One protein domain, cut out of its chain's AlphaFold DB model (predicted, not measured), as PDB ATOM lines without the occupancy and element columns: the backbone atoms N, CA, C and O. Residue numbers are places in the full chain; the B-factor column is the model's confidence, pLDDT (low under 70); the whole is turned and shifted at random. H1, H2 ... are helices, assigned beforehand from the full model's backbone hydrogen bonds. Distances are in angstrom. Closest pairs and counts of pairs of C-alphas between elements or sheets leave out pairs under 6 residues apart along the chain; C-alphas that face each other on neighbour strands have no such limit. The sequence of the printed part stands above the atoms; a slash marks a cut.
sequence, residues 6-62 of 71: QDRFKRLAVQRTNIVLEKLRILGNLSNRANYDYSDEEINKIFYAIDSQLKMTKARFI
ATOM      1  N   GLN A   6     -39.072  54.023 -16.963       97.25
ATOM      2  CA  GLN A   6     -39.605  52.774 -16.426       97.25
ATOM      3  C   GLN A   6     -38.985  51.554 -17.114       97.25
ATOM      4  O   GLN A   6     -38.616  50.596 -16.434       97.25
ATOM      5  N   ASP A   7     -38.812  51.605 -18.434       98.00
ATOM      6  CA  ASP A   7     -38.168  50.526 -19.192       98.00
ATOM      7  C   ASP A   7     -36.704  50.375 -18.777       98.00
ATOM      8  O   ASP A   7     -36.259  49.273 -18.446       98.00
ATOM      9  N   ARG A   8     -36.000  51.508 -18.639       97.50
ATOM     10  CA  ARG A   8     -34.628  51.541 -18.124       97.50
ATOM     11  C   ARG A   8     -34.527  50.929 -16.733       97.50
ATOM     12  O   ARG A   8     -33.596  50.169 -16.463       97.50
ATOM     13  N   PHE A   9     -35.467  51.249 -15.842       97.44
ATOM     14  CA  PHE A   9     -35.511  50.659 -14.507       97.44
ATOM     15  C   PHE A   9     -35.700  49.142 -14.575       97.44
ATOM     16  O   PHE A   9     -34.895  48.422 -13.992       97.44
ATOM     17  N   LYS A  10     -36.702  48.651 -15.316       98.19
ATOM     18  CA  LYS A  10     -36.985  47.212 -15.443       98.19
ATOM     19  C   LYS A  10     -35.788  46.445 -15.999       98.19
ATOM     20  O   LYS A  10     -35.366  45.463 -15.391       98.19
ATOM     21  N   ARG A  11     -35.192  46.922 -17.097       98.06
ATOM     22  CA  ARG A  11     -34.028  46.284 -17.726       98.06
ATOM     23  C   ARG A  11     -32.850  46.182 -16.759       98.06
ATOM     24  O   ARG A  11     -32.286  45.104 -16.581       98.06
ATOM     25  N   LEU A  12     -32.500  47.288 -16.097       98.31
ATOM     26  CA  LEU A  12     -31.392  47.303 -15.139       98.31
ATOM     27  C   LEU A  12     -31.702  46.484 -13.880       98.31
ATOM     28  O   LEU A  12     -30.801  45.838 -13.350       98.31
ATOM     29  N   ALA A  13     -32.944  46.499 -13.395       98.06
ATOM     30  CA  ALA A  13     -33.357  45.734 -12.224       98.06
ATOM     31  C   ALA A  13     -33.250  44.226 -12.476       98.06
ATOM     32  O   ALA A  13     -32.654  43.527 -11.659       98.06
ATOM     33  N   VAL A  14     -33.743  43.740 -13.621       98.56
ATOM     34  CA  VAL A  14     -33.644  42.323 -14.009       98.56
ATOM     35  C   VAL A  14     -32.181  41.902 -14.115       98.56
ATOM     36  O   VAL A  14     -31.762  40.960 -13.445       98.56
ATOM     37  N   GLN A  15     -31.378  42.647 -14.882       98.62
ATOM     38  CA  GLN A  15     -29.962  42.329 -15.071       98.62
ATOM     39  C   GLN A  15     -29.208  42.268 -13.734       98.62
ATOM     40  O   GLN A  15     -28.492  41.307 -13.464       98.62
ATOM     41  N   ARG A  16     -29.375  43.282 -12.877       98.44
ATOM     42  CA  ARG A  16     -28.661  43.362 -11.593       98.44
ATOM     43  C   ARG A  16     -29.122  42.297 -10.606       98.44
ATOM     44  O   ARG A  16     -28.286  41.744  -9.900       98.44
ATOM     45  N   THR A  17     -30.417  41.991 -10.571       98.38
ATOM     46  CA  THR A  17     -30.955  40.948  -9.685       98.38
ATOM     47  C   THR A  17     -30.399  39.583 -10.067       98.38
ATOM     48  O   THR A  17     -29.892  38.879  -9.200       98.38
ATOM     49  N   ASN A  18     -30.389  39.249 -11.361       98.69
ATOM     50  CA  ASN A  18     -29.833  37.980 -11.836       98.69
ATOM     51  C   ASN A  18     -28.343  37.840 -11.500       98.69
ATOM     52  O   ASN A  18     -27.917  36.776 -11.064       98.69
ATOM     53  N   ILE A  19     -27.560  38.920 -11.624       98.56
ATOM     54  CA  ILE A  19     -26.145  38.913 -11.222       98.56
ATOM     55  C   ILE A  19     -26.003  38.609  -9.725       98.56
ATOM     56  O   ILE A  19     -25.177  37.779  -9.357       98.56
ATOM     57  N   VAL A  20     -26.795  39.247  -8.857       98.50
ATOM     58  CA  VAL A  20     -26.736  38.997  -7.405       98.50
ATOM     59  C   VAL A  20     -27.097  37.548  -7.080       98.50
ATOM     60  O   VAL A  20     -26.363  36.901  -6.336       98.50
ATOM     61  N   LEU A  21     -28.180  37.026  -7.662       98.56
ATOM     62  CA  LEU A  21     -28.607  35.638  -7.454       98.56
ATOM     63  C   LEU A  21     -27.526  34.644  -7.888       98.56
ATOM     64  O   LEU A  21     -27.216  33.712  -7.152       98.56
ATOM     65  N   GLU A  22     -26.894  34.884  -9.036       98.62
ATOM     66  CA  GLU A  22     -25.813  34.033  -9.526       98.62
ATOM     67  C   GLU A  22     -24.580  34.079  -8.614       98.62
ATOM     68  O   GLU A  22     -23.975  33.046  -8.327       98.62
ATOM     69  N   LYS A  23     -24.214  35.256  -8.091       98.44
ATOM     70  CA  LYS A  23     -23.103  35.362  -7.134       98.44
ATOM     71  C   LYS A  23     -23.399  34.664  -5.811       98.44
ATOM     72  O   LYS A  23     -22.496  34.032  -5.272       98.44
ATOM     73  N   LEU A  24     -24.639  34.714  -5.324       98.44
ATOM     74  CA  LEU A  24     -25.053  33.956  -4.141       98.44
ATOM     75  C   LEU A  24     -25.004  32.444  -4.391       98.44
ATOM     76  O   LEU A  24     -24.519  31.706  -3.539       98.44
ATOM     77  N   ARG A  25     -25.429  31.985  -5.574       98.50
ATOM     78  CA  ARG A  25     -25.321  30.575  -5.973       98.50
ATOM     79  C   ARG A  25     -23.862  30.109  -5.994       98.50
ATOM     80  O   ARG A  25     -23.550  29.081  -5.408       98.50
ATOM     81  N   ILE A  26     -22.973  30.879  -6.628       98.25
ATOM     82  CA  ILE A  26     -21.531  30.580  -6.672       98.25
ATOM     83  C   ILE A  26     -20.932  30.561  -5.262       98.25
ATOM     84  O   ILE A  26     -20.177  29.646  -4.947       98.25
ATOM     85  N   LEU A  27     -21.285  31.525  -4.406       98.25
ATOM     86  CA  LEU A  27     -20.848  31.544  -3.008       98.25
ATOM     87  C   LEU A  27     -21.303  30.281  -2.260       98.25
ATOM     88  O   LEU A  27     -20.524  29.702  -1.509       98.25
ATOM     89  N   GLY A  28     -22.527  29.811  -2.515       98.06
ATOM     90  CA  GLY A  28     -23.063  28.578  -1.939       98.06
ATOM     91  C   GLY A  28     -22.247  27.323  -2.266       98.06
ATOM     92  O   GLY A  28     -22.236  26.390  -1.466       98.06
ATOM     93  N   ASN A  29     -21.496  27.299  -3.372       97.75
ATOM     94  CA  ASN A  29     -20.620  26.168  -3.707       97.75
ATOM     95  C   ASN A  29     -19.486  25.973  -2.686       97.75
ATOM     96  O   ASN A  29     -18.984  24.857  -2.547       97.75
ATOM     97  N   LEU A  30     -19.108  27.024  -1.943       97.81
ATOM     98  CA  LEU A  30     -18.118  26.924  -0.864       97.81
ATOM     99  C   LEU A  30     -18.617  26.093   0.324       97.81
ATOM    100  O   LEU A  30     -17.820  25.708   1.169       97.81
ATOM    101  N   SER A  31     -19.913  25.765   0.381       97.44
ATOM    102  CA  SER A  31     -20.453  24.875   1.413       97.44
ATOM    103  C   SER A  31     -19.894  23.450   1.340       97.44
ATOM    104  O   SER A  31     -19.966  22.722   2.331       97.44
ATOM    105  N   ASN A  32     -19.312  23.040   0.208       97.69
ATOM    106  CA  ASN A  32     -18.767  21.698   0.046       97.69
ATOM    107  C   ASN A  32     -17.515  21.470   0.914       97.69
ATOM    108  O   ASN A  32     -16.395  21.784   0.507       97.69
ATOM    109  N   ARG A  33     -17.720  20.832   2.070       96.31
ATOM    110  CA  ARG A  33     -16.678  20.468   3.044       96.31
ATOM    111  C   ARG A  33     -15.625  19.492   2.510       96.31
ATOM    112  O   ARG A  33     -14.553  19.405   3.084       96.31
ATOM    113  N   ALA A  34     -15.896  18.776   1.415       97.50
ATOM    114  CA  ALA A  34     -14.886  17.916   0.793       97.50
ATOM    115  C   ALA A  34     -13.758  18.721   0.122       97.50
ATOM    116  O   ALA A  34     -12.661  18.204  -0.054       97.50
ATOM    117  N   ASN A  35     -14.036  19.975  -0.254       97.38
ATOM    118  CA  ASN A  35     -13.089  20.849  -0.949       97.38
ATOM    119  C   ASN A  35     -12.597  22.014  -0.080       97.38
ATOM    120  O   ASN A  35     -11.619  22.663  -0.448       97.38
ATOM    121  N   TYR A  36     -13.298  22.321   1.016       97.50
ATOM    122  CA  TYR A  36     -13.071  23.527   1.806       97.50
ATOM    123  C   TYR A  36     -13.258  23.284   3.300       97.50
ATOM    124  O   TYR A  36     -14.264  22.715   3.727       97.50
ATOM    125  N   ASP A  37     -12.352  23.859   4.083       97.69
ATOM    126  CA  ASP A  37     -12.492  24.006   5.524       97.69
ATOM    127  C   ASP A  37     -12.888  25.441   5.865       97.69
ATOM    128  O   ASP A  37     -12.375  26.401   5.291       97.69
ATOM    129  N   TYR A  38     -13.835  25.583   6.786       97.81
ATOM    130  CA  TYR A  38     -14.310  26.874   7.272       97.81
ATOM    131  C   TYR A  38     -14.926  26.732   8.664       97.81
ATOM    132  O   TYR A  38     -15.546  25.725   9.006       97.81
ATOM    133  N   SER A  39     -14.781  27.750   9.488       98.31
ATOM    134  CA  SER A  39     -15.450  27.837  10.780       98.31
ATOM    135  C   SER A  39     -16.844  28.446  10.642       98.31
ATOM    136  O   SER A  39     -17.138  29.195   9.705       98.31
ATOM    137  N   ASP A  40     -17.703  28.186  11.624       97.69
ATOM    138  CA  ASP A  40     -19.004  28.853  11.700       97.69
ATOM    139  C   ASP A  40     -18.843  30.374  11.860       97.69
ATOM    140  O   ASP A  40     -19.655  31.147  11.352       97.69
ATOM    141  N   GLU A  41     -17.768  30.831  12.511       98.56
ATOM    142  CA  GLU A  41     -17.455  32.254  12.651       98.56
ATOM    143  C   GLU A  41     -17.183  32.924  11.294       98.56
ATOM    144  O   GLU A  41     -17.694  34.015  11.027       98.56
ATOM    145  N   GLU A  42     -16.421  32.275  10.411       98.38
ATOM    146  CA  GLU A  42     -16.150  32.779   9.060       98.38
ATOM    147  C   GLU A  42     -17.427  32.855   8.219       98.38
ATOM    148  O   GLU A  42     -17.684  33.877   7.577       98.38
ATOM    149  N   ILE A  43     -18.279  31.828   8.286       98.19
ATOM    150  CA  ILE A  43     -19.578  31.824   7.600       98.19
ATOM    151  C   ILE A  43     -20.482  32.939   8.132       98.19
ATOM    152  O   ILE A  43     -21.073  33.688   7.347       98.19
ATOM    153  N   ASN A  44     -20.530  33.127   9.450       98.38
ATOM    154  CA  ASN A  44     -21.298  34.203  10.070       98.38
ATOM    155  C   ASN A  44     -20.815  35.589   9.618       98.38
ATOM    156  O   ASN A  44     -21.641  36.445   9.295       98.38
ATOM    157  N   LYS A  45     -19.497  35.818   9.531       98.69
ATOM    158  CA  LYS A  45     -18.931  37.086   9.028       98.69
ATOM    159  C   LYS A  45     -19.346  37.364   7.581       98.69
ATOM    160  O   LYS A  45     -19.728  38.494   7.268       98.69
ATOM    161  N   ILE A  46     -19.316  36.344   6.719       98.44
ATOM    162  CA  ILE A  46     -19.731  36.458   5.312       98.44
ATOM    163  C   ILE A  46     -21.200  36.884   5.220       98.44
ATOM    164  O   ILE A  46     -21.518  37.885   4.569       98.44
ATOM    165  N   PHE A  47     -22.101  36.164   5.890       98.50
ATOM    166  CA  PHE A  47     -23.532  36.456   5.795       98.50
ATOM    167  C   PHE A  47     -23.920  37.754   6.500       98.50
ATOM    168  O   PHE A  47     -24.750  38.495   5.974       98.50
ATOM    169  N   TYR A  48     -23.259  38.112   7.604       98.56
ATOM    170  CA  TYR A  48     -23.458  39.407   8.253       98.56
ATOM    171  C   TYR A  48     -23.179  40.580   7.301       98.56
ATOM    172  O   TYR A  48     -23.971  41.526   7.223       98.56
ATOM    173  N   ALA A  49     -22.084  40.516   6.537       98.56
ATOM    174  CA  ALA A  49     -21.742  41.552   5.566       98.56
ATOM    175  C   ALA A  49     -22.794  41.661   4.445       98.56
ATOM    176  O   ALA A  49     -23.237  42.766   4.111       98.56
ATOM    177  N   ILE A  50     -23.237  40.521   3.901       98.38
ATOM    178  CA  ILE A  50     -24.268  40.462   2.853       98.38
ATOM    179  C   ILE A  50     -25.597  41.026   3.368       98.38
ATOM    180  O   ILE A  50     -26.195  41.891   2.720       98.38
ATOM    181  N   ASP A  51     -26.041  40.595   4.548       98.25
ATOM    182  CA  ASP A  51     -27.300  41.034   5.147       98.25
ATOM    183  C   ASP A  51     -27.294  42.522   5.488       98.25
ATOM    184  O   ASP A  51     -28.296  43.213   5.274       98.25
ATOM    185  N   SER A  52     -26.171  43.042   5.988       98.06
ATOM    186  CA  SER A  52     -26.006  44.471   6.252       98.06
ATOM    187  C   SER A  52     -26.181  45.287   4.967       98.06
ATOM    188  O   SER A  52     -27.023  46.192   4.902       98.06
ATOM    189  N   GLN A  53     -25.491  44.897   3.891       98.00
ATOM    190  CA  GLN A  53     -25.609  45.560   2.593       98.00
ATOM    191  C   GLN A  53     -27.024  45.434   2.003       98.00
ATOM    192  O   GLN A  53     -27.550  46.392   1.418       98.00
ATOM    193  N   LEU A  54     -27.676  44.280   2.175       97.44
ATOM    194  CA  LEU A  54     -29.052  44.057   1.742       97.44
ATOM    195  C   LEU A  54     -30.022  44.983   2.485       97.44
ATOM    196  O   LEU A  54     -30.858  45.633   1.849       97.44
ATOM    197  N   LYS A  55     -29.894  45.096   3.813       96.44
ATOM    198  CA  LYS A  55     -30.691  46.010   4.649       96.44
ATOM    199  C   LYS A  55     -30.501  47.462   4.213       96.44
ATOM    200  O   LYS A  55     -31.492  48.155   3.973       96.44
ATOM    201  N   MET A  56     -29.256  47.905   4.034       95.88
ATOM    202  CA  MET A  56     -28.941  49.259   3.557       95.88
ATOM    203  C   MET A  56     -29.541  49.534   2.175       95.88
ATOM    204  O   MET A  56     -30.116  50.597   1.945       95.88
ATOM    205  N   THR A  57     -29.464  48.565   1.260       96.25
ATOM    206  CA  THR A  57     -30.017  48.696  -0.094       96.25
ATOM    207  C   THR A  57     -31.541  48.795  -0.066       96.25
ATOM    208  O   THR A  57     -32.091  49.716  -0.670       96.25
ATOM    209  N   LYS A  58     -32.229  47.925   0.690       95.44
ATOM    210  CA  LYS A  58     -33.691  47.984   0.883       95.44
ATOM    211  C   LYS A  58     -34.127  49.324   1.479       95.44
ATOM    212  O   LYS A  58     -35.095  49.918   1.007       95.44
ATOM    213  N   ALA A  59     -33.377  49.846   2.451       94.62
ATOM    214  CA  ALA A  59     -33.681  51.122   3.094       94.62
ATOM    215  C   ALA A  59     -33.692  52.316   2.121       94.62
ATOM    216  O   ALA A  59     -34.393  53.290   2.381       94.62
ATOM    217  N   ARG A  60     -32.984  52.247   0.982       92.44
ATOM    218  CA  ARG A  60     -33.011  53.302  -0.053       92.44
ATOM    219  C   ARG A  60     -34.338  53.375  -0.813       92.44
ATOM    220  O   ARG A  60     -34.649  54.425  -1.367       92.44
ATOM    221  N   PHE A  61     -35.105  52.285  -0.848       91.06
ATOM    222  CA  PHE A  61     -36.422  52.232  -1.494       91.06
ATOM    223  C   PHE A  61     -37.561  52.604  -0.540       91.06
ATOM    224  O   PHE A  61     -38.648  52.973  -0.983       91.06
ATOM    225  N   ILE A  62     -37.314  52.551   0.770       89.38
ATOM    226  CA  ILE A  62     -38.275  52.979   1.783       89.38
ATOM    227  C   ILE A  62     -38.142  54.497   1.937       89.38
ATOM    228  O   ILE A  62     -37.122  55.001   2.407       89.38
TER     229      ILE A  62
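What this domain is: This is residues 6 to 62 of the 71 residues of an uncharacterized protein of Candidatus Chisholmbacteria bacterium RIFCSPHIGHO2_01_FULL_52_32 (UniProt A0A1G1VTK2). Two long helices, H1 and H2, run in opposite directions as the arms of an open U, with a gap between them, and the link of residues 32 to 39 joins them at one end. H1 is the longer arm, and its first residues reach past the far end of H2. The printed part has 57 residues with two named helices, H1 then H2, and no named strand; its class is all helix. It is only just loose, close to extended, with a radius of gyration of the C-alphas of 14.9 A, and the C-alphas span 46 by 21 by 7 A.

How they stand to each other: The longest helix is H1, residues 6 to 31. H2, residues 40 to 59, is apart from it, with no C-alpha of the one within 8 A of the other. Residues 6 to 23 of H1 stand free, and so do residues 32 to 37 of the link. Residues 51 to 62, of which 51 to 59 belong to H2, stand free too. In H2 every O i to N i+4 pair is within hydrogen-bond range; in H1 it is 20 of 22.

Where its parts are: H1 has 26 residues and measures 38.3 A from C-alpha 6 at (-39.605, 52.774, -16.426) to C-alpha 31 at (-20.453, 24.875, 1.413), with y falling from its first C-alpha to its last. H2 has 20 residues and measures 28.0 A from C-alpha 40 at (-19.004, 28.853, 11.700) to C-alpha 59 at (-33.681, 51.122, 3.094), with y rising from its first C-alpha to its last.

The domain as a whole: The two C-alphas farthest apart are those of Gln 6 and Ala 34, at 46.1 A. The first and last printed C-alphas, of Gln 6 and Ile 62, are 18.3 A apart. The link from H1 to H2, 8 residues, is short, and the printed part has no cut. The mean pLDDT of the printed part is 97.5, and no printed residue is under 70.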